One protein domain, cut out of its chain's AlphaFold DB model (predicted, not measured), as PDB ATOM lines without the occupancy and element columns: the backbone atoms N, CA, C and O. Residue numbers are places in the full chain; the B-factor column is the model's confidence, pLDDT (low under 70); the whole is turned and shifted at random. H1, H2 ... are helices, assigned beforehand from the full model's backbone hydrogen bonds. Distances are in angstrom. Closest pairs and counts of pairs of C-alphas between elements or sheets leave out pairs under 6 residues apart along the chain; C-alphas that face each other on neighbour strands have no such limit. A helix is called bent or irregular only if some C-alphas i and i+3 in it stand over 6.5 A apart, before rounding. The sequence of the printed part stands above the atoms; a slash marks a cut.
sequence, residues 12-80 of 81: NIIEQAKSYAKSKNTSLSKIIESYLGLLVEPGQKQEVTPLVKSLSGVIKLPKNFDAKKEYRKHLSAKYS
ATOM      1  N   ASN A  12      17.384 -10.291 -52.200       97.38
ATOM      2  CA  ASN A  12      18.193  -9.393 -53.024       97.38
ATOM      3  C   ASN A  12      19.416  -8.903 -52.246       97.38
ATOM      4  O   ASN A  12      20.515  -8.835 -52.797       97.38
ATOM      5  N   ILE A  13      19.248  -8.627 -50.948       96.00
ATOM      6  CA  ILE A  13      20.358  -8.239 -50.070       96.00
ATOM      7  C   ILE A  13      21.366  -9.389 -49.940       96.00
ATOM      8  O   ILE A  13      22.572  -9.153 -50.017       96.00
ATOM      9  N   ILE A  14      20.896 -10.634 -49.794       95.19
ATOM     10  CA  ILE A  14      21.773 -11.813 -49.699       95.19
ATOM     11  C   ILE A  14      22.646 -11.951 -50.953       95.19
ATOM     12  O   ILE A  14      23.855 -12.172 -50.837       95.19
ATOM     13  N   GLU A  15      22.072 -11.801 -52.146       96.62
ATOM     14  CA  GLU A  15      22.820 -11.938 -53.402       96.62
ATOM     15  C   GLU A  15      23.836 -10.808 -53.606       96.62
ATOM     16  O   GLU A  15      24.997 -11.064 -53.945       96.62
ATOM     17  N   GLN A  16      23.457  -9.564 -53.301       96.69
ATOM     18  CA  GLN A  16      24.390  -8.434 -53.336       96.69
ATOM     19  C   GLN A  16      25.549  -8.628 -52.350       96.69
ATOM     20  O   GLN A  16      26.713  -8.423 -52.703       96.69
ATOM     21  N   ALA A  17      25.255  -9.094 -51.135       95.00
ATOM     22  CA  ALA A  17      26.265  -9.326 -50.109       95.00
ATOM     23  C   ALA A  17      27.221 -10.476 -50.478       95.00
ATOM     24  O   ALA A  17      28.429 -10.365 -50.253       95.00
ATOM     25  N   LYS A  18      26.725 -11.555 -51.101       95.50
ATOM     26  CA  LYS A  18      27.574 -12.635 -51.640       95.50
ATOM     27  C   LYS A  18      28.493 -12.136 -52.754       95.50
ATOM     28  O   LYS A  18      29.678 -12.472 -52.755       95.50
ATOM     29  N   SER A  19      27.966 -11.334 -53.682       97.00
ATOM     30  CA  SER A  19      28.755 -10.740 -54.769       97.00
ATOM     31  C   SER A  19      29.874  -9.852 -54.217       97.00
ATOM     32  O   SER A  19      31.044 -10.008 -54.578       97.00
ATOM     33  N   TYR A  20      29.539  -9.002 -53.241       96.19
ATOM     34  CA  TYR A  20      30.514  -8.185 -52.527       96.19
ATOM     35  C   TYR A  20      31.593  -9.041 -51.848       96.19
ATOM     36  O   TYR A  20      32.782  -8.805 -52.065       96.19
ATOM     37  N   ALA A  21      31.204 -10.072 -51.092       96.25
ATOM     38  CA  ALA A  21      32.142 -10.967 -50.415       96.25
ATOM     39  C   ALA A  21      33.123 -11.626 -51.400       96.25
ATOM     40  O   ALA A  21      34.337 -11.599 -51.185       96.25
ATOM     41  N   LYS A  22      32.612 -12.118 -52.536       95.94
ATOM     42  CA  LYS A  22      33.425 -12.725 -53.595       95.94
ATOM     43  C   LYS A  22      34.424 -11.730 -54.184       95.94
ATOM     44  O   LYS A  22      35.597 -12.066 -54.323       95.94
ATOM     45  N   SER A  23      33.999 -10.493 -54.458       96.81
ATOM     46  CA  SER A  23      34.889  -9.435 -54.967       96.81
ATOM     47  C   SER A  23      36.036  -9.084 -54.007       96.81
ATOM     48  O   SER A  23      37.088  -8.611 -54.432       96.81
ATOM     49  N   LYS A  24      35.847  -9.334 -52.707       93.31
ATOM     50  CA  LYS A  24      36.834  -9.101 -51.647       93.31
ATOM     51  C   LYS A  24      37.590 -10.372 -51.241       93.31
ATOM     52  O   LYS A  24      38.300 -10.335 -50.242       93.31
ATOM     53  N   ASN A  25      37.455 -11.471 -51.994       94.12
ATOM     54  CA  ASN A  25      38.047 -12.779 -51.682       94.12
ATOM     55  C   ASN A  25      37.743 -13.247 -50.243       94.12
ATOM     56  O   ASN A  25      38.603 -13.784 -49.547       94.12
ATOM     57  N   THR A  26      36.512 -13.018 -49.777       94.31
ATOM     58  CA  THR A  26      36.045 -13.401 -48.438       94.31
ATOM     59  C   THR A  26      34.674 -14.083 -48.503       94.31
ATOM     60  O   THR A  26      34.056 -14.171 -49.565       94.31
ATOM     61  N   SER A  27      34.184 -14.584 -47.368       93.69
ATOM     62  CA  SER A  27      32.850 -15.183 -47.247       93.69
ATOM     63  C   SER A  27      31.863 -14.242 -46.558       93.69
ATOM     64  O   SER A  27      32.236 -13.401 -45.738       93.69
ATOM     65  N   LEU A  28      30.573 -14.421 -46.857       92.88
ATOM     66  CA  LEU A  28      29.503 -13.675 -46.193       92.88
ATOM     67  C   LEU A  28      29.483 -13.941 -44.680       92.88
ATOM     68  O   LEU A  28      29.326 -13.008 -43.899       92.88
ATOM     69  N   SER A  29      29.707 -15.192 -44.261       92.38
ATOM     70  CA  SER A  29      29.797 -15.553 -42.841       92.38
ATOM     71  C   SER A  29      30.920 -14.800 -42.130       92.38
ATOM     72  O   SER A  29      30.682 -14.246 -41.064       92.38
ATOM     73  N   LYS A  30      32.101 -14.691 -42.754       92.25
ATOM     74  CA  LYS A  30      33.261 -13.990 -42.188       92.25
ATOM     75  C   LYS A  30      33.036 -12.483 -42.075       92.25
ATOM     76  O   LYS A  30      33.491 -11.866 -41.118       92.25
ATOM     77  N   ILE A  31      32.314 -11.887 -43.029       93.00
ATOM     78  CA  ILE A  31      31.911 -10.474 -42.951       93.00
ATOM     79  C   ILE A  31      30.983 -10.248 -41.754       93.00
ATOM     80  O   ILE A  31      31.210  -9.328 -40.972       93.00
ATOM     81  N   ILE A  32      29.951 -11.082 -41.606       92.44
ATOM     82  CA  ILE A  32      28.975 -10.961 -40.516       92.44
ATOM     83  C   ILE A  32      29.641 -11.202 -39.162       92.44
ATOM     84  O   ILE A  32      29.434 -10.425 -38.239       92.44
ATOM     85  N   GLU A  33      30.469 -12.239 -39.053       90.50
ATOM     86  CA  GLU A  33      31.231 -12.551 -37.844       90.50
ATOM     87  C   GLU A  33      32.134 -11.384 -37.433       90.50
ATOM     88  O   GLU A  33      32.087 -10.948 -36.286       90.50
ATOM     89  N   SER A  34      32.886 -10.811 -38.381       89.56
ATOM     90  CA  SER A  34      33.730  -9.642 -38.118       89.56
ATOM     91  C   SER A  34      32.913  -8.433 -37.666       89.56
ATOM     92  O   SER A  34      33.335  -7.729 -36.752       89.56
ATOM     93  N   TYR A  35      31.752  -8.184 -38.277       90.00
ATOM     94  CA  TYR A  35      30.888  -7.073 -37.888       90.00
ATOM     95  C   TYR A  35      30.296  -7.267 -36.490       90.00
ATOM     96  O   TYR A  35      30.334  -6.348 -35.678       90.00
ATOM     97  N   LEU A  36      29.793  -8.467 -36.187       90.62
ATOM     98  CA  LEU A  36      29.288  -8.794 -34.856       90.62
ATOM     99  C   LEU A  36      30.397  -8.671 -33.808       90.62
ATOM    100  O   LEU A  36      30.152  -8.069 -32.768       90.62
ATOM    101  N   GLY A  37      31.614  -9.134 -34.110       87.69
ATOM    102  CA  GLY A  37      32.791  -8.964 -33.252       87.69
ATOM    103  C   GLY A  37      33.047  -7.503 -32.878       87.69
ATOM    104  O   GLY A  37      33.215  -7.198 -31.702       87.69
ATOM    105  N   LEU A  38      32.952  -6.579 -33.843       84.94
ATOM    106  CA  LEU A  38      33.084  -5.138 -33.581       84.94
ATOM    107  C   LEU A  38      31.995  -4.578 -32.653       84.94
ATOM    108  O   LEU A  38      32.235  -3.580 -31.979       84.94
ATOM    109  N   LEU A  39      30.799  -5.173 -32.641       86.25
ATOM    110  CA  LEU A  39      29.687  -4.724 -31.798       86.25
ATOM    111  C   LEU A  39      29.774  -5.258 -30.366       86.25
ATOM    112  O   LEU A  39      29.339  -4.571 -29.443       86.25
ATOM    113  N   VAL A  40      30.285  -6.480 -30.182       85.44
ATOM    114  CA  VAL A  40      30.355  -7.126 -28.862       85.44
ATOM    115  C   VAL A  40      31.695  -6.957 -28.156       85.44
ATOM    116  O   VAL A  40      31.745  -7.177 -26.950       85.44
ATOM    117  N   GLU A  41      32.765  -6.555 -28.844       76.50
ATOM    118  CA  GLU A  41      34.038  -6.263 -28.184       76.50
ATOM    119  C   GLU A  41      34.010  -4.880 -27.508       76.50
ATOM    120  O   GLU A  41      33.968  -3.848 -28.188       76.50
ATOM    121  N   PRO A  42      34.069  -4.808 -26.162       60.84
ATOM    122  CA  PRO A  42      34.125  -3.538 -25.461       60.84
ATOM    123  C   PRO A  42      35.487  -2.881 -25.695       60.84
ATOM    124  O   PRO A  42      36.491  -3.240 -25.088       60.84
ATOM    125  N   GLY A  43      35.507  -1.877 -26.570       62.44
ATOM    126  CA  GLY A  43      36.521  -0.830 -26.562       62.44
ATOM    127  C   GLY A  43      37.962  -1.310 -26.715       62.44
ATOM    128  O   GLY A  43      38.837  -0.823 -25.994       62.44
ATOM    129  N   GLN A  44      38.257  -2.171 -27.694       53.47
ATOM    130  CA  GLN A  44      39.605  -2.121 -28.251       53.47
ATOM    131  C   GLN A  44      39.782  -0.707 -28.811       53.47
ATOM    132  O   GLN A  44      39.136  -0.328 -29.790       53.47
ATOM    133  N   LYS A  45      40.604   0.115 -28.142       56.66
ATOM    134  CA  LYS A  45      41.148   1.341 -28.736       56.66
ATOM    135  C   LYS A  45      41.628   0.924 -30.113       56.66
ATOM    136  O   LYS A  45      42.562   0.134 -30.165       56.66
ATOM    137  N   GLN A  46      40.948   1.380 -31.168       58.19
ATOM    138  CA  GLN A  46      41.266   1.019 -32.544       58.19
ATOM    139  C   GLN A  46      42.772   1.158 -32.710       58.19
ATOM    140  O   GLN A  46      43.297   2.276 -32.704       58.19
ATOM    141  N   GLU A  47      43.474   0.024 -32.748       59.22
ATOM    142  CA  GLU A  47      44.897   0.048 -32.996       59.22
ATOM    143  C   GLU A  47      45.028   0.594 -34.404       59.22
ATOM    144  O   GLU A  47      44.574   0.001 -35.384       59.22
ATOM    145  N   VAL A  48      45.558   1.811 -34.476       67.62
ATOM    146  CA  VAL A  48      45.863   2.476 -35.729       67.62
ATOM    147  C   VAL A  48      46.637   1.465 -36.568       67.62
ATOM    148  O   VAL A  48      47.656   0.948 -36.101       67.62
ATOM    149  N   THR A  49      46.131   1.136 -37.763       75.88
ATOM    150  CA  THR A  49      46.721   0.070 -38.586       75.88
ATOM    151  C   THR A  49      48.227   0.310 -38.745       75.88
ATOM    152  O   THR A  49      48.641   1.473 -38.764       75.88
ATOM    153  N   PRO A  50      49.075  -0.729 -38.878       72.94
ATOM    154  CA  PRO A  50      50.531  -0.551 -38.899       72.94
ATOM    155  C   PRO A  50      51.004   0.511 -39.901       72.94
ATOM    156  O   PRO A  50      51.900   1.296 -39.601       72.94
ATOM    157  N   LEU A  51      50.332   0.588 -41.054       77.81
ATOM    158  CA  LEU A  51      50.559   1.613 -42.069       77.81
ATOM    159  C   LEU A  51      50.135   3.013 -41.606       77.81
ATOM    160  O   LEU A  51      50.877   3.975 -41.764       77.81
ATOM    161  N   VAL A  52      48.945   3.167 -41.026       79.50
ATOM    162  CA  VAL A  52      48.505   4.485 -40.550       79.50
ATOM    163  C   VAL A  52      49.371   4.932 -39.370       79.50
ATOM    164  O   VAL A  52      49.713   6.108 -39.293       79.50
ATOM    165  N   LYS A  53      49.817   4.017 -38.503       77.44
ATOM    166  CA  LYS A  53      50.739   4.292 -37.391       77.44
ATOM    167  C   LYS A  53      52.120   4.719 -37.888       77.44
ATOM    168  O   LYS A  53      52.691   5.659 -37.338       77.44
ATOM    169  N   SER A  54      52.634   4.081 -38.943       77.44
ATOM    170  CA  SER A  54      53.907   4.481 -39.550       77.44
ATOM    171  C   SER A  54      53.836   5.864 -40.196       77.44
ATOM    172  O   SER A  54      54.842   6.558 -40.200       77.44
ATOM    173  N   LEU A  55      52.662   6.298 -40.671       80.44
ATOM    174  CA  LEU A  55      52.443   7.634 -41.238       80.44
ATOM    175  C   LEU A  55      52.173   8.711 -40.169       80.44
ATOM    176  O   LEU A  55      52.639   9.841 -40.299       80.44
ATOM    177  N   SER A  56      51.430   8.380 -39.109       71.81
ATOM    178  CA  SER A  56      50.902   9.355 -38.133       71.81
ATOM    179  C   SER A  56      51.891   9.810 -37.048       71.81
ATOM    180  O   SER A  56      51.570  10.715 -36.284       71.81
ATOM    181  N   GLY A  57      53.108   9.257 -37.001       67.31
ATOM    182  CA  GLY A  57      54.166   9.646 -36.050       67.31
ATOM    183  C   GLY A  57      55.415  10.282 -36.671       67.31
ATOM    184  O   GLY A  57      56.353  10.611 -35.948       67.31
ATOM    185  N   VAL A  58      55.465  10.445 -37.999       71.44
ATOM    186  CA  VAL A  58      56.671  10.930 -38.708       71.44
ATOM    187  C   VAL A  58      56.895  12.427 -38.499       71.44
ATOM    188  O   VAL A  58      58.027  12.909 -38.510       71.44
ATOM    189  N   ILE A  59      55.816  13.181 -38.292       77.00
ATOM    190  CA  ILE A  59      55.872  14.638 -38.220       77.00
ATOM    191  C   ILE A  59      56.121  15.068 -36.772       77.00
ATOM    192  O   ILE A  59      55.272  14.910 -35.897       77.00
ATOM    193  N   LYS A  60      57.291  15.666 -36.528       78.56
ATOM    194  CA  LYS A  60      57.605  16.352 -35.270       78.56
ATOM    195  C   LYS A  60      57.080  17.783 -35.339       78.56
ATOM    196  O   LYS A  60      57.625  18.603 -36.073       78.56
ATOM    197  N   LEU A  61      56.029  18.079 -34.579       81.50
ATOM    198  CA  LEU A  61      55.475  19.428 -34.479       81.50
ATOM    199  C   LEU A  61      56.081  20.186 -33.283       81.50
ATOM    200  O   LEU A  61      56.311  19.587 -32.229       81.50
ATOM    201  N   PRO A  62      56.323  21.503 -33.407       87.25
ATOM    202  CA  PRO A  62      56.652  22.356 -32.268       87.25
ATOM    203  C   PRO A  62      55.563  22.301 -31.187       87.25
ATOM    204  O   PRO A  62      54.379  22.214 -31.509       87.25
ATOM    205  N   LYS A  63      55.935  22.446 -29.905       82.88
ATOM    206  CA  LYS A  63      54.974  22.444 -28.778       82.88
ATOM    207  C   LYS A  63      53.842  23.472 -28.926       82.88
ATOM    208  O   LYS A  63      52.742  23.228 -28.449       82.88
ATOM    209  N   ASN A  64      54.103  24.583 -29.616       86.44
ATOM    210  CA  ASN A  64      53.156  25.686 -29.801       86.44
ATOM    211  C   ASN A  64      52.581  25.729 -31.227       86.44
ATOM    212  O   ASN A  64      52.245  26.800 -31.732       86.44
ATOM    213  N   PHE A  65      52.541  24.591 -31.921       87.25
ATOM    214  CA  PHE A  65      52.054  24.534 -33.293       87.25
ATOM    215  C   PHE A  65      50.533  24.722 -33.360       87.25
ATOM    216  O   PHE A  65      49.766  23.874 -32.907       87.25
ATOM    217  N   ASP A  66      50.093  25.821 -33.975       89.81
ATOM    218  CA  ASP A  66      48.681  26.068 -34.261       89.81
ATOM    219  C   ASP A  66      48.313  25.515 -35.643       89.81
ATOM    220  O   ASP A  66      48.425  26.186 -36.675       89.81
ATOM    221  N   ALA A  67      47.826  24.273 -35.650       87.75
ATOM    222  CA  ALA A  67      47.399  23.587 -36.864       87.75
ATOM    223  C   ALA A  67      46.300  24.345 -37.630       87.75
ATOM    224  O   ALA A  67      46.273  24.318 -38.861       87.75
ATOM    225  N   LYS A  68      45.401  25.050 -36.929       90.56
ATOM    226  CA  LYS A  68      44.306  25.790 -37.572       90.56
ATOM    227  C   LYS A  68      44.841  27.013 -38.305       90.56
ATOM    228  O   LYS A  68      44.385  27.302 -39.413       90.56
ATOM    229  N   LYS A  69      45.794  27.731 -37.707       93.12
ATOM    230  CA  LYS A  69      46.429  28.902 -38.326       93.12
ATOM    231  C   LYS A  69      47.195  28.525 -39.592       93.12
ATOM    232  O   LYS A  69      46.970  29.141 -40.633       93.12
ATOM    233  N   GLU A  70      48.033  27.495 -39.524       91.31
ATOM    234  CA  GLU A  70      48.817  27.047 -40.683       91.31
ATOM    235  C   GLU A  70      47.924  26.510 -41.805       91.31
ATOM    236  O   GLU A  70      48.136  26.827 -42.975       91.31
ATOM    237  N   TYR A  71      46.850  25.790 -41.463       91.81
ATOM    238  CA  TYR A  71      45.883  25.324 -42.453       91.81
ATOM    239  C   TYR A  71      45.179  26.483 -43.176       91.81
ATOM    240  O   TYR A  71      45.095  26.487 -44.405       91.81
ATOM    241  N   ARG A  72      44.735  27.513 -42.441       93.56
ATOM    242  CA  ARG A  72      44.140  28.727 -43.034       93.56
ATOM    243  C   ARG A  72      45.121  29.467 -43.940       93.56
ATOM    244  O   ARG A  72      44.725  29.916 -45.015       93.56
ATOM    245  N   LYS A  73      46.391  29.572 -43.536       93.75
ATOM    246  CA  LYS A  73      47.456  30.186 -44.343       93.75
ATOM    247  C   LYS A  73      47.680  29.420 -45.646       93.75
ATOM    248  O   LYS A  73      47.728  30.039 -46.705       93.75
ATOM    249  N   HIS A  74      47.749  28.090 -45.581       92.81
ATOM    250  CA  HIS A  74      47.866  27.236 -46.763       92.81
ATOM    251  C   HIS A  74      46.673  27.402 -47.713       92.81
ATOM    252  O   HIS A  74      46.876  27.595 -48.908       92.81
ATOM    253  N   LEU A  75      45.436  27.370 -47.199       95.06
ATOM    254  CA  LEU A  75      44.245  27.589 -48.027       95.06
ATOM    255  C   LEU A  75      44.261  28.979 -48.670       95.06
ATOM    256  O   LEU A  75      44.012  29.095 -49.865       95.06
ATOM    257  N   SER A  76      44.618  30.017 -47.910       93.12
ATOM    258  CA  SER A  76      44.736  31.376 -48.445       93.12
ATOM    259  C   SER A  76      45.764  31.425 -49.577       93.12
ATOM    260  O   SER A  76      45.444  31.893 -50.653       93.12
ATOM    261  N   ALA A  77      46.956  30.850 -49.403       92.81
ATOM    262  CA  ALA A  77      47.968  30.803 -50.463       92.81
ATOM    263  C   ALA A  77      47.533  29.980 -51.690       92.81
ATOM    264  O   ALA A  77      47.868  30.323 -52.818       92.81
ATOM    265  N   LYS A  78      46.787  28.891 -51.480       93.75
ATOM    266  CA  LYS A  78      46.324  28.001 -52.552       93.75
ATOM    267  C   LYS A  78      45.212  28.622 -53.403       93.75
ATOM    268  O   LYS A  78      45.145  28.340 -54.597       93.75
ATOM    269  N   TYR A  79      44.328  29.404 -52.784       93.31
ATOM    270  CA  TYR A  79      43.120  29.945 -53.418       93.31
ATOM    271  C   TYR A  79      43.144  31.465 -53.626       93.31
ATOM    272  O   TYR A  79      42.239  31.986 -54.268       93.31
ATOM    273  N   SER A  80      44.155  32.177 -53.124       72.56
ATOM    274  CA  SER A  80      44.367  33.598 -53.416       72.56
ATOM    275  C   SER A  80      44.982  33.728 -54.805       72.56
ATOM    276  O   SER A  80      46.202  33.775 -54.963       72.56
TER     277      SER A  80
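This is residues 12 to 80 of the 81 residues of an uncharacterized protein of Sphingobacteriales bacterium (UniProt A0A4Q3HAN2). Four helices are strung out along an open chain with no common core: H1 and H2 meet at about a right angle and make a corner at one end, the short H3 stands by itself partway along, and H4 stands by itself at the other end. Thin links without a named element, residues 41 to 49 and 57 to 66, join H2 to H3 and H3 to H4, and they bring neither pair of helices together. The printed part has 69 residues with four named helices, in the order H1, H2, H3, H4, and no named strand; the class is all helix, with 45 of the 69 printed residues in the helices. The whole is extended, with a radius of gyration of the C-alphas of 20.8 A, and its C-alphas span 50 by 33 by 19 A along the three main axes, an outline that is only just elongated.

H2, residues 28 to 40, shares the greatest number of residues in a helix, 13, with H4, residues 67 to 79. H2 touches H1, residues 12 to 23, with 4 pairs of C-alphas within 8 A. The closest C-alphas of the two are those of Ala 21 and Leu 28, 5.7 A apart. The two helices touch with a part of each alone: residues 17 to 21 of H1 and residues 28 to 31 of H2. The lines of H1 and H2 stand at 82 degrees, about perpendicular, and their centres are 15.2 A apart. After these residues of H2, residues 32 to 47 stand free, of which 32 to 40 belong to H2. H3, residues 50 to 56, touches no helix; H2 and H3 are apart, and so are H1 and H3. Residues 49 to 55 stand free, of which 50 to 55 belong to H3. H4 touches no helix either: it is apart from H1, from H2 and from H3. Residues 57 to 80 stand free, of which 67 to 79 belong to H4. In H1, H2, H3 and H4 every O i to N i+4 pair is within hydrogen-bond range.

H2 runs from Leu 28, with its C-alpha at (29.503, -13.675, -46.193), to Val 40, with its C-alpha at (30.355, -7.126, -28.862), 18.5 A from first to last C-alpha. H1 begins at Asn 12, with its C-alpha at (18.193, -9.393, -53.024), and ends at Ser 23, 16.8 A from first to last C-alpha. H3 runs from Pro 50 to Ser 56, seven residues. H4 runs from Ala 67 to Tyr 79, with C-alpha 79 at (43.120, 29.945, -53.418), and measures 18.2 A from first to last C-alpha. None of the four helices is bent.

The two C-alphas farthest apart are those of Asn 12 and Asn 64, at 54.7 A. The first and last printed C-alphas, those of Asn 12 and Ser 80, are 50.3 A apart. The printed part has no cut. The link from H1 to H2, four residues, is tight; the link from H2 to H3, nine residues, and the link from H3 to H4, ten residues, are short. No link is long. The mean pLDDT of the printed part is 85.4. The model's confidence is low, under 70, at residues 42 to 48, in the link between H2 and H3, and at residue 57, just after H3. The mean pLDDT is 96 for H1, 90 for H2, 77 for H3 and 93 for H4.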